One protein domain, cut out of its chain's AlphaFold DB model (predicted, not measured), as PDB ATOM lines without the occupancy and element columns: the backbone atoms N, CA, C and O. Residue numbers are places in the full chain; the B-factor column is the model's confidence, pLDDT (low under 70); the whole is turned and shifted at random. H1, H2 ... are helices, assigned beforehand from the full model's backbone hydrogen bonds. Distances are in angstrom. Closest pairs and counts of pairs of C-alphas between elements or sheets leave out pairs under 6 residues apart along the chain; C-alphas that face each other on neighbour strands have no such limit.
ATOM      1  N   PRO A 374     -49.029 -19.125  22.607       87.75
ATOM      2  CA  PRO A 374     -48.417 -19.972  21.580       87.75
ATOM      3  C   PRO A 374     -46.883 -19.983  21.566       87.75
ATOM      4  O   PRO A 374     -46.264 -21.028  21.381       87.75
ATOM      5  N   PHE A 375     -46.242 -18.832  21.785       88.19
ATOM      6  CA  PHE A 375     -44.781 -18.757  21.790       88.19
ATOM      7  C   PHE A 375     -44.182 -19.413  23.039       88.19
ATOM      8  O   PHE A 375     -43.133 -20.041  22.946       88.19
ATOM      9  N   LYS A 376     -44.856 -19.335  24.197       85.06
ATOM     10  CA  LYS A 376     -44.438 -20.058  25.411       85.06
ATOM     11  C   LYS A 376     -44.496 -21.569  25.217       85.06
ATOM     12  O   LYS A 376     -43.590 -22.261  25.667       85.06
ATOM     13  N   GLU A 377     -45.518 -22.072  24.527       83.50
ATOM     14  CA  GLU A 377     -45.610 -23.495  24.178       83.50
ATOM     15  C   GLU A 377     -44.457 -23.930  23.258       83.50
ATOM     16  O   GLU A 377     -43.903 -25.018  23.417       83.50
ATOM     17  N   MET A 378     -44.061 -23.054  22.329       84.31
ATOM     18  CA  MET A 378     -42.945 -23.278  21.410       84.31
ATOM     19  C   MET A 378     -41.564 -23.013  22.022       84.31
ATOM     20  O   MET A 378     -40.560 -23.348  21.399       84.31
ATOM     21  N   LEU A 379     -41.457 -22.453  23.231       82.25
ATOM     22  CA  LEU A 379     -40.175 -22.263  23.921       82.25
ATOM     23  C   LEU A 379     -39.683 -23.574  24.530       82.25
ATOM     24  O   LEU A 379     -39.674 -23.809  25.738       82.25
ATOM     25  N   ASN A 380     -39.263 -24.442  23.626       77.88
ATOM     26  CA  ASN A 380     -38.929 -25.822  23.869       77.88
ATOM     27  C   ASN A 380     -37.515 -26.105  23.327       77.88
ATOM     28  O   ASN A 380     -37.159 -25.576  22.271       77.88
ATOM     29  N   PRO A 381     -36.694 -26.939  23.989       76.38
ATOM     30  CA  PRO A 381     -35.432 -27.447  23.435       76.38
ATOM     31  C   PRO A 381     -35.519 -27.993  22.005       76.38
ATOM     32  O   PRO A 381     -34.541 -27.935  21.259       76.38
ATOM     33  N   THR A 382     -36.694 -28.492  21.618       72.31
ATOM     34  CA  THR A 382     -36.988 -29.012  20.281       72.31
ATOM     35  C   THR A 382     -37.349 -27.951  19.247       72.31
ATOM     36  O   THR A 382     -37.446 -28.268  18.065       72.31
ATOM     37  N   CYS A 383     -37.536 -26.704  19.673       78.81
ATOM     38  CA  CYS A 383     -37.811 -25.543  18.829       78.81
ATOM     39  C   CYS A 383     -36.723 -24.469  19.052       78.81
ATOM     40  O   CYS A 383     -37.017 -23.348  19.475       78.81
ATOM     41  N   PRO A 384     -35.435 -24.780  18.806       79.31
ATOM     42  CA  PRO A 384     -34.320 -23.923  19.221       79.31
ATOM     43  C   PRO A 384     -34.263 -22.569  18.515       79.31
ATOM     44  O   PRO A 384     -33.664 -21.629  19.035       79.31
ATOM     45  N   VAL A 385     -34.942 -22.427  17.375       84.44
ATOM     46  CA  VAL A 385     -35.156 -21.134  16.712       84.44
ATOM     47  C   VAL A 385     -35.791 -20.118  17.669       84.44
ATOM     48  O   VAL A 385     -35.386 -18.957  17.668       84.44
ATOM     49  N   CYS A 386     -36.737 -20.536  18.518       88.00
ATOM     50  CA  CYS A 386     -37.371 -19.656  19.502       88.00
ATOM     51  C   CYS A 386     -36.369 -19.191  20.568       88.00
ATOM     52  O   CYS A 386     -36.354 -18.014  20.918       88.00
ATOM     53  N   TRP A 387     -35.482 -20.074  21.040       89.69
ATOM     54  CA  TRP A 387     -34.433 -19.698  21.995       89.69
ATOM     55  C   TRP A 387     -33.383 -18.777  21.386       89.69
ATOM     56  O   TRP A 387     -32.985 -17.798  22.015       89.69
ATOM     57  N   ARG A 388     -32.982 -19.041  20.140       89.19
ATOM     58  CA  ARG A 388     -32.103 -18.144  19.391       89.19
ATOM     59  C   ARG A 388     -32.737 -16.764  19.218       89.19
ATOM     60  O   ARG A 388     -32.072 -15.772  19.488       89.19
ATOM     61  N   ALA A 389     -34.017 -16.706  18.850       90.69
ATOM     62  CA  ALA A 389     -34.773 -15.460  18.766       90.69
ATOM     63  C   ALA A 389     -34.792 -14.703  20.101       90.69
ATOM     64  O   ALA A 389     -34.533 -13.507  20.116       90.69
ATOM     65  N   VAL A 390     -35.029 -15.391  21.224       93.44
ATOM     66  CA  VAL A 390     -34.976 -14.775  22.559       93.44
ATOM     67  C   VAL A 390     -33.597 -14.175  22.840       93.44
ATOM     68  O   VAL A 390     -33.509 -13.024  23.265       93.44
ATOM     69  N   CYS A 391     -32.516 -14.909  22.579       94.19
ATOM     70  CA  CYS A 391     -31.154 -14.417  22.801       94.19
ATOM     71  C   CYS A 391     -30.782 -13.241  21.888       94.19
ATOM     72  O   CYS A 391     -30.243 -12.244  22.366       94.19
ATOM     73  N   GLU A 392     -31.081 -13.345  20.591       93.12
ATOM     74  CA  GLU A 392     -30.811 -12.300  19.600       93.12
ATOM     75  C   GLU A 392     -31.623 -11.037  19.894       93.12
ATOM     76  O   GLU A 392     -31.067  -9.939  19.904       93.12
ATOM     77  N   ASP A 393     -32.916 -11.174  20.181       93.69
ATOM     78  CA  ASP A 393     -33.799 -10.017  20.298       93.69
ATOM     79  C   ASP A 393     -33.641  -9.306  21.655       93.69
ATOM     80  O   ASP A 393     -33.732  -8.084  21.719       93.69
ATOM     81  N   THR A 394     -33.308 -10.031  22.732       94.75
ATOM     82  CA  THR A 394     -33.004  -9.421  24.046       94.75
ATOM     83  C   THR A 394     -31.549  -8.976  24.196       94.75
ATOM     84  O   THR A 394     -31.227  -8.211  25.103       94.75
ATOM     85  N   GLY A 395     -30.645  -9.455  23.337       95.06
ATOM     86  CA  GLY A 395     -29.213  -9.172  23.417       95.06
ATOM     87  C   GLY A 395     -28.461  -9.942  24.509       95.06
ATOM     88  O   GLY A 395     -27.314  -9.595  24.790       95.06
ATOM     89  N   TYR A 396     -29.051 -10.983  25.109       95.31
ATOM     90  CA  TYR A 396     -28.415 -11.818  26.137       95.31
ATOM     91  C   TYR A 396     -28.128 -13.240  25.632       95.31
ATOM     92  O   TYR A 396     -29.041 -14.023  25.366       95.31
ATOM     93  N   LYS A 397     -26.846 -13.627  25.593       92.94
ATOM     94  CA  LYS A 397     -26.380 -14.947  25.102       92.94
ATOM     95  C   LYS A 397     -26.916 -16.133  25.887       92.94
ATOM     96  O   LYS A 397     -27.024 -17.231  25.352       92.94
ATOM     97  N   TYR A 398     -27.192 -15.918  27.169       93.00
ATOM     98  CA  TYR A 398     -27.507 -16.979  28.123       93.00
ATOM     99  C   TYR A 398     -28.976 -17.000  28.544       93.00
ATOM    100  O   TYR A 398     -29.343 -17.793  29.404       93.00
ATOM    101  N   ALA A 399     -29.826 -16.190  27.902       93.44
ATOM    102  CA  ALA A 399     -31.260 -16.130  28.189       93.44
ATOM    103  C   ALA A 399     -32.002 -17.461  27.946       93.44
ATOM    104  O   ALA A 399     -33.100 -17.658  28.454       93.44
ATOM    105  N   TRP A 400     -31.397 -18.400  27.215       89.88
ATOM    106  CA  TRP A 400     -31.928 -19.749  27.015       89.88
ATOM    107  C   TRP A 400     -31.765 -20.679  28.230       89.88
ATOM    108  O   TRP A 400     -32.377 -21.747  28.264       89.88
ATOM    109  N   GLN A 401     -30.921 -20.328  29.207       88.81
ATOM    110  CA  GLN A 401     -30.624 -21.213  30.332       88.81
ATOM    111  C   GLN A 401     -31.837 -21.365  31.268       88.81
ATOM    112  O   GLN A 401     -32.512 -20.378  31.578       88.81
ATOM    113  N   PRO A 402     -32.112 -22.581  31.783       84.44
ATOM    114  CA  PRO A 402     -33.194 -22.792  32.740       84.44
ATOM    115  C   PRO A 402     -33.070 -21.882  33.967       84.44
ATOM    116  O   PRO A 402     -32.022 -21.824  34.607       84.44
ATOM    117  N   GLY A 403     -34.156 -21.187  34.310       87.62
ATOM    118  CA  GLY A 403     -34.195 -20.281  35.463       87.62
ATOM    119  C   GLY A 403     -33.454 -18.955  35.270       87.62
ATOM    120  O   GLY A 403     -33.358 -18.197  36.233       87.62
ATOM    121  N   TRP A 404     -32.954 -18.657  34.065       93.62
ATOM    122  CA  TRP A 404     -32.304 -17.380  33.781       93.62
ATOM    123  C   TRP A 404     -33.238 -16.198  34.055       93.62
ATOM    124  O   TRP A 404     -34.426 -16.214  33.704       93.62
ATOM    125  N   GLN A 405     -32.666 -15.157  34.654       95.81
ATOM    126  CA  GLN A 405     -33.302 -13.869  34.880       95.81
ATOM    127  C   GLN A 405     -32.318 -12.747  34.553       95.81
ATOM    128  O   GLN A 405     -31.103 -12.922  34.685       95.81
ATOM    129  N   ASP A 406     -32.845 -11.598  34.140       93.31
ATOM    130  CA  ASP A 406     -32.043 -10.391  33.983       93.31
ATOM    131  C   ASP A 406     -31.736  -9.723  35.338       93.31
ATOM    132  O   ASP A 406     -32.106 -10.217  36.406       93.31
ATOM    133  N   GLY A 407     -31.041  -8.581  35.304       88.94
ATOM    134  CA  GLY A 407     -30.699  -7.823  36.515       88.94
ATOM    135  C   GLY A 407     -31.909  -7.305  37.305       88.94
ATOM    136  O   GLY A 407     -31.765  -7.022  38.492       88.94
ATOM    137  N   ASP A 408     -33.085  -7.236  36.673       89.75
ATOM    138  CA  ASP A 408     -34.346  -6.794  37.274       89.75
ATOM    139  C   ASP A 408     -35.220  -7.983  37.733       89.75
ATOM    140  O   ASP A 408     -36.333  -7.788  38.225       89.75
ATOM    141  N   GLY A 409     -34.739  -9.224  37.586       93.44
ATOM    142  CA  GLY A 409     -35.458 -10.445  37.965       93.44
ATOM    143  C   GLY A 409     -36.497 -10.925  36.942       93.44
ATOM    144  O   GLY A 409     -37.249 -11.861  37.229       93.44
ATOM    145  N   ARG A 410     -36.562 -10.325  35.746       94.75
ATOM    146  CA  ARG A 410     -37.476 -10.753  34.673       94.75
ATOM    147  C   ARG A 410     -36.966 -12.034  34.037       94.75
ATOM    148  O   ARG A 410     -35.776 -12.175  33.761       94.75
ATOM    149  N   ARG A 411     -37.875 -12.964  33.742       94.56
ATOM    150  CA  ARG A 411     -37.532 -14.175  32.985       94.56
ATOM    151  C   ARG A 411     -37.267 -13.811  31.526       94.56
ATOM    152  O   ARG A 411     -37.843 -12.858  31.006       94.56
ATOM    153  N   ALA A 412     -36.475 -14.631  30.844       93.31
ATOM    154  CA  ALA A 412     -36.094 -14.429  29.442       93.31
ATOM    155  C   ALA A 412     -37.274 -14.139  28.500       93.31
ATOM    156  O   ALA A 412     -37.196 -13.260  27.650       93.31
ATOM    157  N   VAL A 413     -38.381 -14.861  28.674       92.31
ATOM    158  CA  VAL A 413     -39.577 -14.750  27.827       92.31
ATOM    159  C   VAL A 413     -40.344 -13.456  28.084       92.31
ATOM    160  O   VAL A 413     -40.809 -12.813  27.147       92.31
ATOM    161  N   ASP A 414     -40.451 -13.061  29.351       94.06
ATOM    162  CA  ASP A 414     -41.132 -11.828  29.745       94.06
ATOM    163  C   ASP A 414     -40.326 -10.615  29.243       94.06
ATOM    164  O   ASP A 414     -40.885  -9.672  28.680       94.06
ATOM    165  N   LEU A 415     -38.990 -10.689  29.344       94.62
ATOM    166  CA  LEU A 415     -38.084  -9.710  28.748       94.62
ATOM    167  C   LEU A 415     -38.214  -9.677  27.221       94.62
ATOM    168  O   LEU A 415     -38.312  -8.597  26.658       94.62
ATOM    169  N   PHE A 416     -38.262 -10.830  26.549       94.31
ATOM    170  CA  PHE A 416     -38.441 -10.909  25.098       94.31
ATOM    171  C   PHE A 416     -39.715 -10.195  24.630       94.31
ATOM    172  O   PHE A 416     -39.649  -9.354  23.734       94.31
ATOM    173  N   PHE A 417     -40.863 -10.465  25.258       94.00
ATOM    174  CA  PHE A 417     -42.106  -9.774  24.908       94.00
ATOM    175  C   PHE A 417     -42.065  -8.289  25.252       94.00
ATOM    176  O   PHE A 417     -42.473  -7.468  24.436       94.00
ATOM    177  N   THR A 418     -41.508  -7.926  26.407       93.62
ATOM    178  CA  THR A 418     -41.352  -6.514  26.774       93.62
ATOM    179  C   THR A 418     -40.473  -5.778  25.764       93.62
ATOM    180  O   THR A 418     -40.842  -4.695  25.321       93.62
ATOM    181  N   THR A 419     -39.360  -6.378  25.340       92.75
ATOM    182  CA  THR A 419     -38.456  -5.807  24.338       92.75
ATOM    183  C   THR A 419     -39.129  -5.637  22.985       92.75
ATOM    184  O   THR A 419     -38.857  -4.631  22.352       92.75
ATOM    185  N   LEU A 420     -39.992  -6.571  22.562       91.19
ATOM    186  CA  LEU A 420     -40.609  -6.583  21.228       91.19
ATOM    187  C   LEU A 420     -42.000  -5.951  21.126       91.19
ATOM    188  O   LEU A 420     -42.480  -5.740  20.015       91.19
ATOM    189  N   LEU A 421     -42.714  -5.779  22.236       91.44
ATOM    190  CA  LEU A 421     -44.131  -5.380  22.253       91.44
ATOM    191  C   LEU A 421     -44.423  -4.322  23.324       91.44
ATOM    192  O   LEU A 421     -45.542  -3.815  23.392       91.44
ATOM    193  N   GLY A 422     -43.442  -4.000  24.172       92.00
ATOM    194  CA  GLY A 422     -43.581  -3.053  25.282       92.00
ATOM    195  C   GLY A 422     -44.359  -3.616  26.470       92.00
ATOM    196  O   GLY A 422     -44.648  -2.895  27.421       92.00
ATOM    197  N   THR A 423     -44.730  -4.896  26.423       92.81
ATOM    198  CA  THR A 423     -45.541  -5.561  27.441       92.81
ATOM    199  C   THR A 423     -45.295  -7.067  27.434       92.81
ATOM    200  O   THR A 423     -45.041  -7.654  26.385       92.81
ATOM    201  N   ASP A 424     -45.427  -7.698  28.593       92.81
ATOM    202  CA  ASP A 424     -45.509  -9.147  28.788       92.81
ATOM    203  C   ASP A 424     -46.946  -9.606  29.121       92.81
ATOM    204  O   ASP A 424     -47.178 -10.768  29.466       92.81
ATOM    205  N   ASN A 425     -47.939  -8.716  28.990       93.62
ATOM    206  CA  ASN A 425     -49.343  -9.048  29.203       93.62
ATOM    207  C   ASN A 425     -49.897  -9.840  28.008       93.62
ATOM    208  O   ASN A 425     -50.153  -9.299  26.933       93.62
ATOM    209  N   MET A 426     -50.139 -11.129  28.229       91.44
ATOM    210  CA  MET A 426     -50.578 -12.077  27.202       91.44
ATOM    211  C   MET A 426     -51.936 -11.732  26.585       91.44
ATOM    212  O   MET A 426     -52.124 -11.936  25.386       91.44
ATOM    213  N   GLU A 427     -52.867 -11.189  27.373       92.25
ATOM    214  CA  GLU A 427     -54.183 -10.780  26.875       92.25
ATOM    215  C   GLU A 427     -54.036  -9.618  25.891       92.25
ATOM    216  O   GLU A 427     -54.563  -9.683  24.783       92.25
TER     217      GLU A 427
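Overview. This is residues 374 to 427 of the 684 residues of an uncharacterized protein of Paenibacillus sp. FSL A5-0031 (UniProt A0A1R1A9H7). Two helices, H2 and H3, pack together at a steep angle, with the short helix H1 near both of them; the long loop of residues 395 to 411 folds back on one side of this pair, while H1 and the last printed residues lie toward the opposite side. H2 meets H3 by its far end, its last residue coming nearest to a residue inside H3, and the loop that follows makes a long detour before it enters H3. The printed part has 54 residues, with three named helices in the order H1, H2, H3 along the chain and no named strand; the class is all helix, although under half of the residues, 26 of the 54, are in named elements. The whole is compact, with a radius of gyration of the C-alphas of 10.3 A, and the C-alphas span 26 by 26 by 18 A along their three main axes.

Along the chain. Begin at the first printed residue, Pro 374, whose C-alpha stands at (-48.417, -19.972, 21.580). Here H1 starts, a short helix of residues 374 to 378 that measures 6.4 A from first to last C-alpha. After a tight link of 5 residues, find C-alpha 384 at (-34.320, -23.923, 19.221). From there H2, residues 384 to 394, runs to Thr 394 at (-33.004, -9.421, 24.046). It is the longest helix by residues, with 11, and covers 15.3 A from first to last C-alpha; watch y climb from its first residue to its last. Residues 395 to 411 hold no named element. H3, residues 412 to 421, then sets out from C-alpha 412 at (-36.094, -14.429, 29.442) and ends at C-alpha 421 at (-44.131, -5.380, 22.253), 14.1 A away. Along H3 y climbs again, while x and z fall from the first C-alpha to the last. The printed part runs on to Glu 427.

Arrangement. Start with H1, which touches no helix. It is close to H2 but not clearly touching it, with 2 pairs of C-alphas within 8 A; look at Met 378 and Cys 386, whose C-alphas are the closest of the two helices at 6.9 A. H1 is also close to H3 but not clearly touching it, with 1 pair of C-alphas within 8 A, those of Lys 376 and Val 413, 7.6 A apart. Move on to H2, which touches H3 through 10 pairs of C-alphas within 8 A. The closest C-alphas of these two are those of Thr 394 and Phe 416, at 5.7 A, and the two centres are 10.7 A apart. Their lines stand at a steep tilt of 63 degrees, and they run the same way. In the backbones of H1, H2 and H3, every pair of O of residue i and N of residue i+4 is within hydrogen-bond range.

Size, cuts and confidence. The outline is rounded. For its greatest extent, go to the C-alphas of Lys 397 and Glu 427, the two farthest apart at 28.2 A. The first and last printed C-alphas, of Pro 374 and Glu 427, are 12.1 A apart. The printed residues run from 374 to 427 without a cut. The link from H2 to H3 is long, with 17 residues, and its C-alphas lie 7 to 14 A from the mean of the C-alphas. In the B-factor column of this predicted model the mean pLDDT of the printed part is 90.0, and no printed residue is under 70.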